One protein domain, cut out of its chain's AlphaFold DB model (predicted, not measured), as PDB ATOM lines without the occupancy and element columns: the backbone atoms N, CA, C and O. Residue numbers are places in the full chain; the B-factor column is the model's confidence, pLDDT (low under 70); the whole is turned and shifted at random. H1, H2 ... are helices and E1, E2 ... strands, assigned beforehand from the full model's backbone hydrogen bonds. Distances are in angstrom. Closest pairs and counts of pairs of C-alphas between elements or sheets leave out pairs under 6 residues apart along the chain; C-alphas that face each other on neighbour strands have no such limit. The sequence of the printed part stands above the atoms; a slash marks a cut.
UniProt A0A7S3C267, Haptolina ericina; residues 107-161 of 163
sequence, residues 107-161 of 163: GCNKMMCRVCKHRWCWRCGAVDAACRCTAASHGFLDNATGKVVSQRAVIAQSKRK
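What this domain is: This is residues 107 to 161 of the 163 residues of a protein of Haptolina ericina (UniProt A0A7S3C267). Little regular structure is found here: a small mixed sheet of three short strands, ordered E2 E1 E3, with loops round it and one helix, H1, that starts by the sheet and runs away from it. The 55 printed residues, 18 of them in named elements, hold E1, E2, E3 and H1 in that order, class mixed. The whole is compact, radius of gyration of the C-alphas 10.3 A, spanning 28 by 20 by 17 A.

Where its parts are: Find C-alpha 110 at (-19.669, -39.907, 2.121), where E1, residues 110 to 112, begins its 7.1 A. E2, residues 119 to 121, runs 7.2 A; E3, residues 140 to 142, 6.4 A. H1, residues 151 to 159, runs 12.9 A to C-alpha 159 at (-37.374, -41.864, 11.350).

How they stand to each other: Inner strand E1 forms an antiparallel hairpin with E2; N 111 and O 120 are within hydrogen-bond range, 3.0 A. E3 is parallel to E1, with N 141 and O 110 at 2.8 A. H1 only grazes the sheet, with residues 151 to 154. Its every O i to N i+4 pair is within range.

The domain as a whole: The printed part has no cut. The E2 to E3 link is long, 18 residues. Residues 157 to 161 have pLDDT under 70.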
ATOM      1  N   GLY A 107     -10.910 -35.887   2.321       74.44
ATOM      2  CA  GLY A 107     -10.784 -37.035   3.234       74.44
ATOM      3  C   GLY A 107     -11.966 -38.015   3.319       74.44
ATOM      4  O   GLY A 107     -11.744 -39.176   3.657       74.44
ATOM      5  N   CYS A 108     -13.201 -37.638   2.960       82.38
ATOM      6  CA  CYS A 108     -14.348 -38.562   2.991       82.38
ATOM      7  C   CYS A 108     -15.207 -38.464   1.726       82.38
ATOM      8  O   CYS A 108     -15.628 -37.383   1.336       82.38
ATOM      9  N   ASN A 109     -15.535 -39.606   1.106       88.81
ATOM     10  CA  ASN A 109     -16.453 -39.618  -0.037       88.81
ATOM     11  C   ASN A 109     -17.930 -39.668   0.389       88.81
ATOM     12  O   ASN A 109     -18.792 -39.559  -0.471       88.81
ATOM     13  N   LYS A 110     -18.269 -39.884   1.665       90.81
ATOM     14  CA  LYS A 110     -19.669 -39.907   2.121       90.81
ATOM     15  C   LYS A 110     -20.110 -38.482   2.438       90.81
ATOM     16  O   LYS A 110     -19.690 -37.935   3.453       90.81
ATOM     17  N   MET A 111     -20.963 -37.896   1.603       90.12
ATOM     18  CA  MET A 111     -21.399 -36.504   1.753       90.12
ATOM     19  C   MET A 111     -22.901 -36.390   1.983       90.12
ATOM     20  O   MET A 111     -23.678 -37.239   1.537       90.12
ATOM     21  N   MET A 112     -23.302 -35.339   2.699       90.44
ATOM     22  CA  MET A 112     -24.693 -34.963   2.937       90.44
ATOM     23  C   MET A 112     -24.914 -33.496   2.567       90.44
ATOM     24  O   MET A 112     -24.212 -32.605   3.039       90.44
ATOM     25  N   CYS A 113     -25.938 -33.240   1.754       89.81
ATOM     26  CA  CYS A 113     -26.342 -31.890   1.382       89.81
ATOM     27  C   CYS A 113     -27.131 -31.232   2.520       89.81
ATOM     28  O   CYS A 113     -28.168 -31.751   2.933       89.81
ATOM     29  N   ARG A 114     -26.732 -30.043   2.969       85.69
ATOM     30  CA  ARG A 114     -27.473 -29.280   3.984       85.69
ATOM     31  C   ARG A 114     -28.908 -28.947   3.574       85.69
ATOM     32  O   ARG A 114     -29.778 -28.993   4.442       85.69
ATOM     33  N   VAL A 115     -29.125 -28.618   2.298       88.81
ATOM     34  CA  VAL A 115     -30.396 -28.088   1.769       88.81
ATOM     35  C   VAL A 115     -31.462 -29.176   1.716       88.81
ATOM     36  O   VAL A 115     -32.496 -29.067   2.363       88.81
ATOM     37  N   CYS A 116     -31.197 -30.263   0.991       89.88
ATOM     38  CA  CYS A 116     -32.187 -31.325   0.785       89.88
ATOM     39  C   CYS A 116     -31.935 -32.588   1.616       89.88
ATOM     40  O   CYS A 116     -32.713 -33.535   1.534       89.88
ATOM     41  N   LYS A 117     -30.845 -32.634   2.397       88.56
ATOM     42  CA  LYS A 117     -30.402 -33.813   3.163       88.56
ATOM     43  C   LYS A 117     -30.132 -35.050   2.303       88.56
ATOM     44  O   LYS A 117     -29.989 -36.145   2.840       88.56
ATOM     45  N   HIS A 118     -30.008 -34.882   0.983       90.19
ATOM     46  CA  HIS A 118     -29.570 -35.951   0.098       90.19
ATOM     47  C   HIS A 118     -28.159 -36.391   0.478       90.19
ATOM     48  O   HIS A 118     -27.291 -35.560   0.754       90.19
ATOM     49  N   ARG A 119     -27.949 -37.704   0.486       90.62
ATOM     50  CA  ARG A 119     -26.682 -38.335   0.823       90.62
ATOM     51  C   ARG A 119     -26.198 -39.117  -0.377       90.62
ATOM     52  O   ARG A 119     -26.984 -39.841  -0.992       90.62
ATOM     53  N   TRP A 120     -24.916 -39.005  -0.679       92.44
ATOM     54  CA  TRP A 120     -24.321 -39.747  -1.780       92.44
ATOM     55  C   TRP A 120     -22.843 -40.026  -1.532       92.44
ATOM     56  O   TRP A 120     -22.204 -39.433  -0.656       92.44
ATOM     57  N   CYS A 121     -22.304 -40.966  -2.304       91.81
ATOM     58  CA  CYS A 121     -20.868 -41.115  -2.434       91.81
ATOM     59  C   CYS A 121     -20.340 -40.130  -3.478       91.81
ATOM     60  O   CYS A 121     -20.676 -40.250  -4.649       91.81
ATOM     61  N   TRP A 122     -19.449 -39.231  -3.086       91.31
ATOM     62  CA  TRP A 122     -18.762 -38.300  -3.975       91.31
ATOM     63  C   TRP A 122     -18.045 -38.992  -5.138       91.31
ATOM     64  O   TRP A 122     -18.007 -38.482  -6.252       91.31
ATOM     65  N   ARG A 123     -17.465 -40.173  -4.889       90.38
ATOM     66  CA  ARG A 123     -16.665 -40.892  -5.888       90.38
ATOM     67  C   ARG A 123     -17.514 -41.552  -6.974       90.38
ATOM     68  O   ARG A 123     -17.099 -41.553  -8.123       90.38
ATOM     69  N   CYS A 124     -18.646 -42.159  -6.614       91.94
ATOM     70  CA  CYS A 124     -19.431 -42.983  -7.545       91.94
ATOM     71  C   CYS A 124     -20.908 -42.585  -7.670       91.94
ATOM     72  O   CYS A 124     -21.663 -43.264  -8.355       91.94
ATOM     73  N   GLY A 125     -21.357 -41.544  -6.972       89.94
ATOM     74  CA  GLY A 125     -22.745 -41.076  -7.007       89.94
ATOM     75  C   GLY A 125     -23.762 -41.977  -6.297       89.94
ATOM     76  O   GLY A 125     -24.945 -41.644  -6.278       89.94
ATOM     77  N   ALA A 126     -23.342 -43.096  -5.689       92.00
ATOM     78  CA  ALA A 126     -24.260 -44.031  -5.037       92.00
ATOM     79  C   ALA A 126     -25.086 -43.336  -3.944       92.00
ATOM     80  O   ALA A 126     -24.523 -42.733  -3.024       92.00
ATOM     81  N   VAL A 127     -26.415 -43.453  -4.033       90.69
ATOM     82  CA  VAL A 127     -27.357 -42.906  -3.046       90.69
ATOM     83  C   VAL A 127     -27.065 -43.507  -1.675       90.69
ATOM     84  O   VAL A 127     -26.730 -44.686  -1.558       90.69
ATOM     85  N   ASP A 128     -27.112 -42.666  -0.643       88.69
ATOM     86  CA  ASP A 128     -26.763 -43.016   0.739       88.69
ATOM     87  C   ASP A 128     -25.354 -43.609   0.891       88.69
ATOM     88  O   ASP A 128     -25.032 -44.255   1.889       88.69
ATOM     89  N   ALA A 129     -24.491 -43.373  -0.102       88.25
ATOM     90  CA  ALA A 129     -23.182 -43.993  -0.219       88.25
ATOM     91  C   ALA A 129     -23.225 -45.519  -0.015       88.25
ATOM     92  O   ALA A 129     -22.305 -46.079   0.594       88.25
ATOM     93  N   ALA A 130     -24.274 -46.172  -0.538       87.56
ATOM     94  CA  ALA A 130     -24.449 -47.624  -0.595       87.56
ATOM     95  C   ALA A 130     -23.460 -48.255  -1.594       87.56
ATOM     96  O   ALA A 130     -23.816 -48.776  -2.646       87.56
ATOM     97  N   CYS A 131     -22.172 -48.126  -1.290       88.62
ATOM     98  CA  CYS A 131     -21.050 -48.562  -2.110       88.62
ATOM     99  C   CYS A 131     -19.852 -48.902  -1.214       88.62
ATOM    100  O   CYS A 131     -19.845 -48.601  -0.019       88.62
ATOM    101  N   ARG A 132     -18.796 -49.469  -1.806       88.81
ATOM    102  CA  ARG A 132     -17.558 -49.840  -1.098       88.81
ATOM    103  C   ARG A 132     -16.435 -48.797  -1.230       88.81
ATOM    104  O   ARG A 132     -15.297 -49.080  -0.886       88.81
ATOM    105  N   CYS A 133     -16.733 -47.587  -1.717       87.75
ATOM    106  CA  CYS A 133     -15.723 -46.536  -1.930       87.75
ATOM    107  C   CYS A 133     -15.160 -45.936  -0.628       87.75
ATOM    108  O   CYS A 133     -14.154 -45.229  -0.655       87.75
ATOM    109  N   THR A 134     -15.834 -46.143   0.501       85.12
ATOM    110  CA  THR A 134     -15.407 -45.728   1.844       85.12
ATOM    111  C   THR A 134     -16.023 -46.698   2.844       85.12
ATOM    112  O   THR A 134     -17.157 -47.139   2.634       85.12
ATOM    113  N   ALA A 135     -15.295 -47.024   3.913       82.38
ATOM    114  CA  ALA A 135     -15.739 -47.977   4.924       82.38
ATOM    115  C   ALA A 135     -17.136 -47.636   5.473       82.38
ATOM    116  O   ALA A 135     -17.498 -46.466   5.633       82.38
ATOM    117  N   ALA A 136     -17.929 -48.668   5.774       75.12
ATOM    118  CA  ALA A 136     -19.289 -48.509   6.292       75.12
ATOM    119  C   ALA A 136     -19.330 -47.793   7.655       75.12
ATOM    120  O   ALA A 136     -20.320 -47.138   7.960       75.12
ATOM    121  N   SER A 137     -18.242 -47.869   8.428       76.00
ATOM    122  CA  SER A 137     -18.081 -47.222   9.733       76.00
ATOM    123  C   SER A 137     -17.967 -45.694   9.669       76.00
ATOM    124  O   SER A 137     -18.168 -45.029  10.685       76.00
ATOM    125  N   HIS A 138     -17.662 -45.113   8.505       79.88
ATOM    126  CA  HIS A 138     -17.527 -43.662   8.363       79.88
ATOM    127  C   HIS A 138     -18.898 -42.972   8.308       79.88
ATOM    128  O   HIS A 138     -19.819 -43.424   7.622       79.88
ATOM    129  N   GLY A 139     -19.015 -41.837   9.004       83.75
ATOM    130  CA  GLY A 139     -20.181 -40.955   8.931       83.75
ATOM    131  C   GLY A 139     -20.253 -40.147   7.632       83.75
ATOM    132  O   GLY A 139     -19.349 -40.188   6.796       83.75
ATOM    133  N   PHE A 140     -21.345 -39.404   7.466       86.94
ATOM    134  CA  PHE A 140     -21.541 -38.487   6.345       86.94
ATOM    135  C   PHE A 140     -21.019 -37.109   6.707       86.94
ATOM    136  O   PHE A 140     -21.380 -36.567   7.745       86.94
ATOM    137  N   LEU A 141     -20.211 -36.524   5.840       85.06
ATOM    138  CA  LEU A 141     -19.734 -35.169   6.021       85.06
ATOM    139  C   LEU A 141     -20.828 -34.159   5.652       85.06
ATOM    140  O   LEU A 141     -21.389 -34.220   4.553       85.06
ATOM    141  N   ASP A 142     -21.128 -33.246   6.571       82.56
ATOM    142  CA  ASP A 142     -22.016 -32.112   6.329       82.56
ATOM    143  C   ASP A 142     -21.256 -31.028   5.558       82.56
ATOM    144  O   ASP A 142     -20.217 -30.529   5.996       82.56
ATOM    145  N   ASN A 143     -21.786 -30.666   4.397       78.31
ATOM    146  CA  ASN A 143     -21.123 -29.775   3.454       78.31
ATOM    147  C   ASN A 143     -21.114 -28.284   3.843       78.31
ATOM    148  O   ASN A 143     -20.544 -27.492   3.104       78.31
ATOM    149  N   ALA A 144     -21.751 -27.879   4.946       78.31
ATOM    150  CA  ALA A 144     -21.693 -26.500   5.439       78.31
ATOM    151  C   ALA A 144     -20.801 -26.357   6.671       78.31
ATOM    152  O   ALA A 144     -20.186 -25.318   6.878       78.31
ATOM    153  N   THR A 145     -20.760 -27.387   7.514       80.31
ATOM    154  CA  THR A 145     -19.987 -27.350   8.765       80.31
ATOM    155  C   THR A 145     -18.662 -28.095   8.677       80.31
ATOM    156  O   THR A 145     -17.847 -27.977   9.589       80.31
ATOM    157  N   GLY A 146     -18.467 -28.922   7.643       78.25
ATOM    158  CA  GLY A 146     -17.335 -29.844   7.544       78.25
ATOM    159  C   GLY A 146     -17.339 -30.931   8.626       78.25
ATOM    160  O   GLY A 146     -16.372 -31.677   8.755       78.25
ATOM    161  N   LYS A 147     -18.406 -31.035   9.430       83.31
ATOM    162  CA  LYS A 147     -18.495 -31.998  10.531       83.31
ATOM    163  C   LYS A 147     -19.007 -33.341  10.035       83.31
ATOM    164  O   LYS A 147     -19.875 -33.425   9.167       83.31
ATOM    165  N   VAL A 148     -18.499 -34.410  10.638       85.25
ATOM    166  CA  VAL A 148     -18.956 -35.773  10.367       85.25
ATOM    167  C   VAL A 148     -20.226 -36.056  11.171       85.25
ATOM    168  O   VAL A 148     -20.222 -36.044  12.399       85.25
ATOM    169  N   VAL A 149     -21.314 -36.368  10.473       85.56
ATOM    170  CA  VAL A 149     -22.574 -36.850  11.043       85.56
ATOM    171  C   VAL A 149     -22.549 -38.375  11.066       85.56
ATOM    172  O   VAL A 149     -22.472 -39.032  10.025       85.56
ATOM    173  N   SER A 150     -22.614 -38.964  12.260       83.62
ATOM    174  CA  SER A 150     -22.569 -40.422  12.417       83.62
ATOM    175  C   SER A 150     -23.756 -41.104  11.733       83.62
ATOM    176  O   SER A 150     -24.875 -40.589  11.735       83.62
ATOM    177  N   GLN A 151     -23.545 -42.310  11.198       76.50
ATOM    178  CA  GLN A 151     -24.599 -43.077  10.523       76.50
ATOM    179  C   GLN A 151     -25.839 -43.283  11.418       76.50
ATOM    180  O   GLN A 151     -26.971 -43.200  10.945       76.50
ATOM    181  N   ARG A 152     -25.627 -43.441  12.733       78.06
ATOM    182  CA  ARG A 152     -26.686 -43.544  13.754       78.06
ATOM    183  C   ARG A 152     -27.534 -42.274  13.847       78.06
ATOM    184  O   ARG A 152     -28.760 -42.368  13.861       78.06
ATOM    185  N   ALA A 153     -26.900 -41.099  13.870       77.75
ATOM    186  CA  ALA A 153     -27.603 -39.817  13.908       77.75
ATOM    187  C   ALA A 153     -28.452 -39.605  12.645       77.75
ATOM    188  O   ALA A 153     -29.578 -39.116  12.725       77.75
ATOM    189  N   VAL A 154     -27.951 -40.048  11.490       71.94
ATOM    190  CA  VAL A 154     -28.707 -39.962  10.239       71.94
ATOM    191  C   VAL A 154     -29.938 -40.876  10.245       71.94
ATOM    192  O   VAL A 154     -31.025 -40.436   9.876       71.94
ATOM    193  N   ILE A 155     -29.803 -42.123  10.713       70.56
ATOM    194  CA  ILE A 155     -30.934 -43.062  10.834       70.56
ATOM    195  C   ILE A 155     -32.026 -42.484  11.747       70.56
ATOM    196  O   ILE A 155     -33.209 -42.590  11.424       70.56
ATOM    197  N   ALA A 156     -31.646 -41.835  12.851       72.75
ATOM    198  CA  ALA A 156     -32.595 -41.181  13.751       72.75
ATOM    199  C   ALA A 156     -33.364 -40.031  13.065       72.75
ATOM    200  O   ALA A 156     -34.578 -39.921  13.233       72.75
ATOM    201  N   GLN A 157     -32.693 -39.216  12.241       67.12
ATOM    202  CA  GLN A 157     -33.333 -38.128  11.481       67.12
ATOM    203  C   GLN A 157     -34.302 -38.643  10.404       67.12
ATOM    204  O   GLN A 157     -35.330 -38.021  10.157       67.12
ATOM    205  N   SER A 158     -34.009 -39.788   9.779       64.19
ATOM    206  CA  SER A 158     -34.887 -40.401   8.768       64.19
ATOM    207  C   SER A 158     -36.131 -41.089   9.347       64.19
ATOM    208  O   SER A 158     -37.022 -41.458   8.580       64.19
ATOM    209  N   LYS A 159     -36.184 -41.327  10.665       63.59
ATOM    210  CA  LYS A 159     -37.374 -41.864  11.350       63.59
ATOM    211  C   LYS A 159     -38.374 -40.750  11.665       63.59
ATOM    212  O   LYS A 159     -39.499 -40.828  11.208       63.59
ATOM    213  N   ARG A 160     -37.899 -39.632  12.229       61.47
ATOM    214  CA  ARG A 160     -38.708 -38.435  12.556       61.47
ATOM    215  C   ARG A 160     -39.422 -37.756  11.377       61.47
ATOM    216  O   ARG A 160     -40.172 -36.821  11.593       61.47
ATOM    217  N   LYS A 161     -39.097 -38.126  10.135       56.50
ATOM    218  CA  LYS A 161     -39.680 -37.554   8.910       56.50
ATOM    219  C   LYS A 161     -40.790 -38.427   8.307       56.50
ATOM    220  O   LYS A 161     -41.336 -38.051   7.276       56.50
TER     221      LYS A 161